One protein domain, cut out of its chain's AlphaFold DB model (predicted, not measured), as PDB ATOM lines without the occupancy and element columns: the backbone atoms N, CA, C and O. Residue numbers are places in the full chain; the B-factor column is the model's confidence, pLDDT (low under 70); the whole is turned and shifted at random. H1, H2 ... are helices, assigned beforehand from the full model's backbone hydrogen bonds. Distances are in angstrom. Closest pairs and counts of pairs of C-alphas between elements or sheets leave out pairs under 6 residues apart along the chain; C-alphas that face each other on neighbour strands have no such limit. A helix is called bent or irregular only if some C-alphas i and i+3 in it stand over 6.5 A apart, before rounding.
ATOM      1  N   CYS A  57      58.982   5.915 -51.163       88.25
ATOM      2  CA  CYS A  57      57.743   5.895 -50.381       88.25
ATOM      3  C   CYS A  57      57.940   6.387 -48.942       88.25
ATOM      4  O   CYS A  57      57.038   7.015 -48.389       88.25
ATOM      5  N   SER A  58      59.094   6.116 -48.326       86.31
ATOM      6  CA  SER A  58      59.425   6.663 -47.006       86.31
ATOM      7  C   SER A  58      59.768   8.150 -47.102       86.31
ATOM      8  O   SER A  58      59.282   8.951 -46.302       86.31
ATOM      9  N   ASP A  59      60.552   8.529 -48.112       88.19
ATOM     10  CA  ASP A  59      61.020   9.906 -48.292       88.19
ATOM     11  C   ASP A  59      59.883  10.890 -48.593       88.19
ATOM     12  O   ASP A  59      59.935  12.031 -48.142       88.19
ATOM     13  N   ILE A  60      58.827  10.454 -49.290       87.25
ATOM     14  CA  ILE A  60      57.623  11.261 -49.552       87.25
ATOM     15  C   ILE A  60      56.655  11.235 -48.362       87.25
ATOM     16  O   ILE A  60      56.064  12.265 -48.019       87.25
ATOM     17  N   ALA A  61      56.485  10.085 -47.701       90.44
ATOM     18  CA  ALA A  61      55.560   9.955 -46.570       90.44
ATOM     19  C   ALA A  61      55.939  10.870 -45.397       90.44
ATOM     20  O   ALA A  61      55.068  11.396 -44.697       90.44
ATOM     21  N   ARG A  62      57.235  11.109 -45.188       91.19
ATOM     22  CA  ARG A  62      57.730  11.941 -44.091       91.19
ATOM     23  C   ARG A  62      57.301  13.417 -44.181       91.19
ATOM     24  O   ARG A  62      56.689  13.890 -43.223       91.19
ATOM     25  N   PRO A  63      57.564  14.173 -45.263       89.50
ATOM     26  CA  PRO A  63      57.089  15.551 -45.390       89.50
ATOM     27  C   PRO A  63      55.565  15.632 -45.579       89.50
ATOM     28  O   PRO A  63      54.941  16.570 -45.081       89.50
ATOM     29  N   ALA A  64      54.937  14.631 -46.207       89.19
ATOM     30  CA  ALA A  64      53.481  14.580 -46.343       89.19
ATOM     31  C   ALA A  64      52.764  14.423 -44.991       89.19
ATOM     32  O   ALA A  64      51.813  15.155 -44.711       89.19
ATOM     33  N   SER A  65      53.245  13.530 -44.120       90.44
ATOM     34  CA  SER A  65      52.668  13.327 -42.784       90.44
ATOM     35  C   SER A  65      52.800  14.566 -41.897       90.44
ATOM     36  O   SER A  65      51.859  14.891 -41.176       90.44
ATOM     37  N   VAL A  66      53.917  15.304 -41.990       92.31
ATOM     38  CA  VAL A  66      54.081  16.607 -41.319       92.31
ATOM     39  C   VAL A  66      52.993  17.569 -41.760       92.31
ATOM     40  O   VAL A  66      52.310  18.140 -40.911       92.31
ATOM     41  N   CYS A  67      52.818  17.726 -43.074       92.44
ATOM     42  CA  CYS A  67      51.836  18.658 -43.595       92.44
ATOM     43  C   CYS A  67      50.420  18.294 -43.147       92.44
ATOM     44  O   CYS A  67      49.709  19.159 -42.651       92.44
ATOM     45  N   VAL A  68      50.017  17.025 -43.271       90.19
ATOM     46  CA  VAL A  68      48.656  16.597 -42.913       90.19
ATOM     47  C   VAL A  68      48.356  16.891 -41.448       90.19
ATOM     48  O   VAL A  68      47.326  17.480 -41.135       90.19
ATOM     49  N   VAL A  69      49.273  16.530 -40.551       91.00
ATOM     50  CA  VAL A  69      49.120  16.757 -39.111       91.00
ATOM     51  C   VAL A  69      49.005  18.253 -38.802       91.00
ATOM     52  O   VAL A  69      48.088  18.658 -38.089       91.00
ATOM     53  N   GLN A  70      49.875  19.082 -39.385       91.12
ATOM     54  CA  GLN A  70      49.859  20.535 -39.189       91.12
ATOM     55  C   GLN A  70      48.619  21.205 -39.783       91.12
ATOM     56  O   GLN A  70      48.078  22.135 -39.194       91.12
ATOM     57  N   GLU A  71      48.157  20.759 -40.949       92.00
ATOM     58  CA  GLU A  71      46.997  21.345 -41.617       92.00
ATOM     59  C   GLU A  71      45.698  20.979 -40.889       92.00
ATOM     60  O   GLU A  71      44.790  21.804 -40.793       92.00
ATOM     61  N   ILE A  72      45.626  19.776 -40.309       89.56
ATOM     62  CA  ILE A  72      44.527  19.374 -39.425       89.56
ATOM     63  C   ILE A  72      44.512  20.227 -38.153       89.56
ATOM     64  O   ILE A  72      43.450  20.694 -37.742       89.56
ATOM     65  N   GLU A  73      45.683  20.448 -37.548       89.62
ATOM     66  CA  GLU A  73      45.821  21.294 -36.360       89.62
ATOM     67  C   GLU A  73      45.389  22.732 -36.645       89.62
ATOM     68  O   GLU A  73      44.548  23.294 -35.946       89.62
ATOM     69  N   ARG A  74      45.927  23.306 -37.723       89.44
ATOM     70  CA  ARG A  74      45.711  24.695 -38.126       89.44
ATOM     71  C   ARG A  74      44.251  24.998 -38.446       89.44
ATOM     72  O   ARG A  74      43.782  26.085 -38.128       89.44
ATOM     73  N   ASN A  75      43.550  24.061 -39.082       87.38
ATOM     74  CA  ASN A  75      42.155  24.248 -39.477       87.38
ATOM     75  C   ASN A  75      41.153  23.765 -38.417       87.38
ATOM     76  O   ASN A  75      39.949  23.875 -38.634       87.38
ATOM     77  N   GLY A  76      41.618  23.194 -37.297       86.44
ATOM     78  CA  GLY A  76      40.740  22.605 -36.281       86.44
ATOM     79  C   GLY A  76      39.879  21.450 -36.813       86.44
ATOM     80  O   GLY A  76      38.835  21.136 -36.244       86.44
ATOM     81  N   SER A  77      40.292  20.809 -37.911       88.56
ATOM     82  CA  SER A  77      39.474  19.851 -38.665       88.56
ATOM     83  C   SER A  77      39.570  18.409 -38.155       88.56
ATOM     84  O   SER A  77      38.958  17.507 -38.727       88.56
ATOM     85  N   MET A  78      40.294  18.178 -37.051       87.12
ATOM     86  CA  MET A  78      40.571  16.844 -36.502       87.12
ATOM     87  C   MET A  78      39.304  16.003 -36.320       87.12
ATOM     88  O   MET A  78      39.287  14.839 -36.712       87.12
ATOM     89  N   LEU A  79      38.239  16.581 -35.756       87.56
ATOM     90  CA  LEU A  79      37.004  15.847 -35.480       87.56
ATOM     91  C   LEU A  79      36.296  15.396 -36.765       87.56
ATOM     92  O   LEU A  79      35.802  14.275 -36.835       87.56
ATOM     93  N   GLN A  80      36.268  16.248 -37.791       90.06
ATOM     94  CA  GLN A  80      35.647  15.925 -39.078       90.06
ATOM     95  C   GLN A  80      36.468  14.896 -39.848       90.06
ATOM     96  O   GLN A  80      35.908  13.928 -40.349       90.06
ATOM     97  N   VAL A  81      37.795  15.046 -39.872       88.50
ATOM     98  CA  VAL A  81      38.687  14.048 -40.477       88.50
ATOM     99  C   VAL A  81      38.555  12.697 -39.762       88.50
ATOM    100  O   VAL A  81      38.491  11.662 -40.419       88.50
ATOM    101  N   ALA A  82      38.442  12.689 -38.429       86.75
ATOM    102  CA  ALA A  82      38.193  11.469 -37.662       86.75
ATOM    103  C   ALA A  82      36.821  10.850 -37.983       86.75
ATOM    104  O   ALA A  82      36.725   9.636 -38.153       86.75
ATOM    105  N   ALA A  83      35.769  11.663 -38.118       89.94
ATOM    106  CA  ALA A  83      34.441  11.192 -38.508       89.94
ATOM    107  C   ALA A  83      34.431  10.576 -39.920       89.94
ATOM    108  O   ALA A  83      33.843   9.515 -40.123       89.94
ATOM    109  N   GLU A  84      35.121  11.194 -40.884       92.25
ATOM    110  CA  GLU A  84      35.299  10.646 -42.236       92.25
ATOM    111  C   GLU A  84      36.071   9.314 -42.211       92.25
ATOM    112  O   GLU A  84      35.667   8.344 -42.853       92.25
ATOM    113  N   ALA A  85      37.132   9.222 -41.402       85.88
ATOM    114  CA  ALA A  85      37.888   7.984 -41.226       85.88
ATOM    115  C   ALA A  85      37.032   6.852 -40.629       85.88
ATOM    116  O   ALA A  85      37.103   5.719 -41.104       85.88
ATOM    117  N   LEU A  86      36.179   7.153 -39.641       88.38
ATOM    118  CA  LEU A  86      35.222   6.191 -39.074       88.38
ATOM    119  C   LEU A  86      34.169   5.738 -40.092       88.38
ATOM    120  O   LEU A  86      33.738   4.588 -40.059       88.38
ATOM    121  N   ALA A  87      33.789   6.608 -41.031       91.38
ATOM    122  CA  ALA A  87      32.930   6.251 -42.160       91.38
ATOM    123  C   ALA A  87      33.651   5.395 -43.225       91.38
ATOM    124  O   ALA A  87      33.030   4.978 -44.206       91.38
ATOM    125  N   GLY A  88      34.952   5.135 -43.049       87.25
ATOM    126  CA  GLY A  88      35.756   4.254 -43.894       87.25
ATOM    127  C   GLY A  88      36.137   4.843 -45.251       87.25
ATOM    128  O   GLY A  88      36.663   4.119 -46.095       87.25
ATOM    129  N   LYS A  89      35.875   6.133 -45.494       85.50
ATOM    130  CA  LYS A  89      36.189   6.792 -46.767       85.50
ATOM    131  C   LYS A  89      36.563   8.263 -46.569       85.50
ATOM    132  O   LYS A  89      35.905   8.942 -45.783       85.50
ATOM    133  N   PRO A  90      37.566   8.777 -47.303       86.38
ATOM    134  CA  PRO A  90      37.882  10.197 -47.275       86.38
ATOM    135  C   PRO A  90      36.689  11.008 -47.797       86.38
ATOM    136  O   PRO A  90      36.145  10.714 -48.865       86.38
ATOM    137  N   GLY A  91      36.264  11.998 -47.018       90.75
ATOM    138  CA  GLY A  91      35.247  12.971 -47.394       90.75
ATOM    139  C   GLY A  91      35.857  14.313 -47.819       90.75
ATOM    140  O   GLY A  91      37.068  14.421 -48.030       90.75
ATOM    141  N   PRO A  92      35.026  15.356 -47.980       94.44
ATOM    142  CA  PRO A  92      35.472  16.658 -48.471       94.44
ATOM    143  C   PRO A  92      36.597  17.285 -47.641       94.44
ATOM    144  O   PRO A  92      37.491  17.913 -48.209       94.44
ATOM    145  N   VAL A  93      36.591  17.100 -46.314       92.44
ATOM    146  CA  VAL A  93      37.563  17.743 -45.420       92.44
ATOM    147  C   VAL A  93      38.932  17.086 -45.556       92.44
ATOM    148  O   VAL A  93      39.933  17.774 -45.754       92.44
ATOM    149  N   SER A  94      38.995  15.753 -45.513       89.44
ATOM    150  CA  SER A  94      40.250  15.029 -45.750       89.44
ATOM    151  C   SER A  94      40.789  15.250 -47.166       89.44
ATOM    152  O   SER A  94      42.000  15.414 -47.324       89.44
ATOM    153  N   MET A  95      39.923  15.344 -48.185       93.38
ATOM    154  CA  MET A  95      40.339  15.688 -49.552       93.38
ATOM    155  C   MET A  95      40.933  17.097 -49.640       93.38
ATOM    156  O   MET A  95      41.954  17.286 -50.299       93.38
ATOM    157  N   GLN A  96      40.346  18.078 -48.951       94.88
ATOM    158  CA  GLN A  96      40.868  19.444 -48.916       94.88
ATOM    159  C   GLN A  96      42.236  19.522 -48.223       94.88
ATOM    160  O   GLN A  96      43.148  20.187 -48.727       94.88
ATOM    161  N   VAL A  97      42.402  18.823 -47.095       93.69
ATOM    162  CA  VAL A  97      43.694  18.710 -46.400       93.69
ATOM    163  C   VAL A  97      44.739  18.076 -47.320       93.69
ATOM    164  O   VAL A  97      45.829  18.624 -47.485       93.69
ATOM    165  N   ALA A  98      44.397  16.962 -47.975       91.00
ATOM    166  CA  ALA A  98      45.292  16.284 -48.904       91.00
ATOM    167  C   ALA A  98      45.702  17.194 -50.074       91.00
ATOM    168  O   ALA A  98      46.892  17.327 -50.348       91.00
ATOM    169  N   ALA A  99      44.744  17.869 -50.718       93.00
ATOM    170  CA  ALA A  99      45.011  18.784 -51.827       93.00
ATOM    171  C   ALA A  99      45.932  19.942 -51.414       93.00
ATOM    172  O   ALA A  99      46.898  20.251 -52.112       93.00
ATOM    173  N   THR A 100      45.681  20.535 -50.243       94.56
ATOM    174  CA  THR A 100      46.521  21.607 -49.686       94.56
ATOM    175  C   THR A 100      47.950  21.120 -49.463       94.56
ATOM    176  O   THR A 100      48.909  21.810 -49.809       94.56
ATOM    177  N   CYS A 101      48.108  19.910 -48.927       94.56
ATOM    178  CA  CYS A 101      49.426  19.339 -48.697       94.56
ATOM    179  C   CYS A 101      50.164  18.968 -49.977       94.56
ATOM    180  O   CYS A 101      51.357  19.245 -50.076       94.56
ATOM    181  N   ILE A 102      49.473  18.415 -50.973       92.62
ATOM    182  CA  ILE A 102      50.055  18.156 -52.294       92.62
ATOM    183  C   ILE A 102      50.555  19.467 -52.908       92.62
ATOM    184  O   ILE A 102      51.709  19.531 -53.321       92.62
ATOM    185  N   SER A 103      49.742  20.529 -52.883       93.06
ATOM    186  CA  SER A 103      50.131  21.856 -53.383       93.06
ATOM    187  C   SER A 103      51.403  22.370 -52.705       93.06
ATOM    188  O   SER A 103      52.359  22.733 -53.383       93.06
ATOM    189  N   LYS A 104      51.456  22.330 -51.366       92.19
ATOM    190  CA  LYS A 104      52.625  22.777 -50.592       92.19
ATOM    191  C   LYS A 104      53.885  21.970 -50.902       92.19
ATOM    192  O   LYS A 104      54.969  22.540 -50.985       92.19
ATOM    193  N   LEU A 105      53.758  20.651 -51.054       90.44
ATOM    194  CA  LEU A 105      54.888  19.787 -51.402       90.44
ATOM    195  C   LEU A 105      55.390  20.064 -52.819       90.44
ATOM    196  O   LEU A 105      56.598  20.118 -53.031       90.44
ATOM    197  N   MET A 106      54.481  20.273 -53.774       88.19
ATOM    198  CA  MET A 106      54.840  20.642 -55.143       88.19
ATOM    199  C   MET A 106      55.558  21.990 -55.185       88.19
ATOM    200  O   MET A 106      56.618  22.084 -55.797       88.19
ATOM    201  N   ASP A 107      55.042  23.001 -54.486       90.06
ATOM    202  CA  ASP A 107      55.683  24.316 -54.392       90.06
ATOM    203  C   ASP A 107      57.078  24.227 -53.758       90.06
ATOM    204  O   ASP A 107      58.017  24.865 -54.233       90.06
ATOM    205  N   ALA A 108      57.246  23.389 -52.729       88.00
ATOM    206  CA  ALA A 108      58.544  23.148 -52.103       88.00
ATOM    207  C   ALA A 108      59.529  22.411 -53.029       88.00
ATOM    208  O   ALA A 108      60.728  22.686 -52.996       88.00
ATOM    209  N   ALA A 109      59.041  21.489 -53.862       84.50
ATOM    210  CA  ALA A 109      59.859  20.738 -54.814       84.50
ATOM    211  C   ALA A 109      60.199  21.541 -56.081       84.50
ATOM    212  O   ALA A 109      61.210  21.266 -56.734       84.50
ATOM    213  N   ARG A 110      59.387  22.546 -56.421       85.00
ATOM    214  CA  ARG A 110      59.465  23.312 -57.669       85.00
ATOM    215  C   ARG A 110      60.859  23.859 -58.005       85.00
ATOM    216  O   ARG A 110      61.305  23.609 -59.120       85.00
ATOM    217  N   PRO A 111      61.619  24.477 -57.076       84.00
ATOM    218  CA  PRO A 111      62.961  24.971 -57.388       84.00
ATOM    219  C   PRO A 111      63.920  23.867 -57.853       84.00
ATOM    220  O   PRO A 111      64.769  24.102 -58.706       84.00
ATOM    221  N   SER A 112      63.787  22.661 -57.293       80.75
ATOM    222  CA  SER A 112      64.625  21.513 -57.655       80.75
ATOM    223  C   SER A 112      64.188  20.866 -58.972       80.75
ATOM    224  O   SER A 112      65.033  20.449 -59.764       80.75
ATOM    225  N   TRP A 113      62.878  20.844 -59.237       77.38
ATOM    226  CA  TRP A 113      62.320  20.355 -60.495       77.38
ATOM    227  C   TRP A 113      62.751  21.245 -61.656       77.38
ATOM    228  O   TRP A 113      63.277  20.735 -62.640       77.38
ATOM    229  N   ASP A 114      62.578  22.562 -61.533       79.38
ATOM    230  CA  ASP A 114      62.872  23.521 -62.606       79.38
ATOM    231  C   ASP A 114      64.356  23.489 -63.017       79.38
ATOM    232  O   ASP A 114      64.693  23.725 -64.176       79.38
TER     233      ASP A 114
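This is residues 57 to 114 of the 120 residues of an uncharacterized protein of Synechococcales bacterium UBA8138 (UniProt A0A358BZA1). Two long helices, H1 and H3, cross as an X near their middles, and the short helix H2 sits at the end where H3 begins, standing across it. The far end of H3, residues 106 to 114, sticks out past the crossing. The printed part has 58 residues, with three named helices in the order H1, H2, H3 and no named strand; the class is all helix. The whole is elongated, spanning 39 by 22 by 16 A, and only just loose, close to compact, with a radius of gyration of the C-alphas of 12.6 A.

H1 runs from residue 57 to 75, 26.4 A long, with C-alpha 57 at (57.743, 5.895, -50.381). H2 is residues 78 to 86, with C-alpha 78 at (40.571, 16.844, -36.502). H3 runs from residue 92 to 114, 31.6 A long, and ends with C-alpha 114 at (62.872, 23.521, -62.606). H3 is irregular: C-alphas 108 and 111 are 7.1 A apart, and it has a kink of 39 degrees near residue 108.

H1 and H2 are close but not clearly touching; their closest C-alphas, those of Ile 72 and Met 78, are 5.5 A apart. H1 touches H3, which meets it with residues 97 to 105 alone; the closest C-alphas, those of Cys 67 and Cys 101, are 5.7 A apart. These two helices run opposite ways at a steep tilt of 53 degrees. H2 touches H3, which meets it with residues 93 to 94 alone; the closest C-alphas, those of Val 81 and Ser 94, are 5.6 A apart. The lines of H2 and H3 are about perpendicular, at 73 degrees. Every O i to N i+4 pair is within hydrogen-bond range in H2, against 14 of 15 in H1 and 17 of 19 in H3.

The C-alphas of Leu 86 and Asp 114, the two farthest apart, are 40.2 A from each other. The printed part has no cut, and both links are tight. The mean pLDDT of the printed part is 89.2, and no printed residue is under 70.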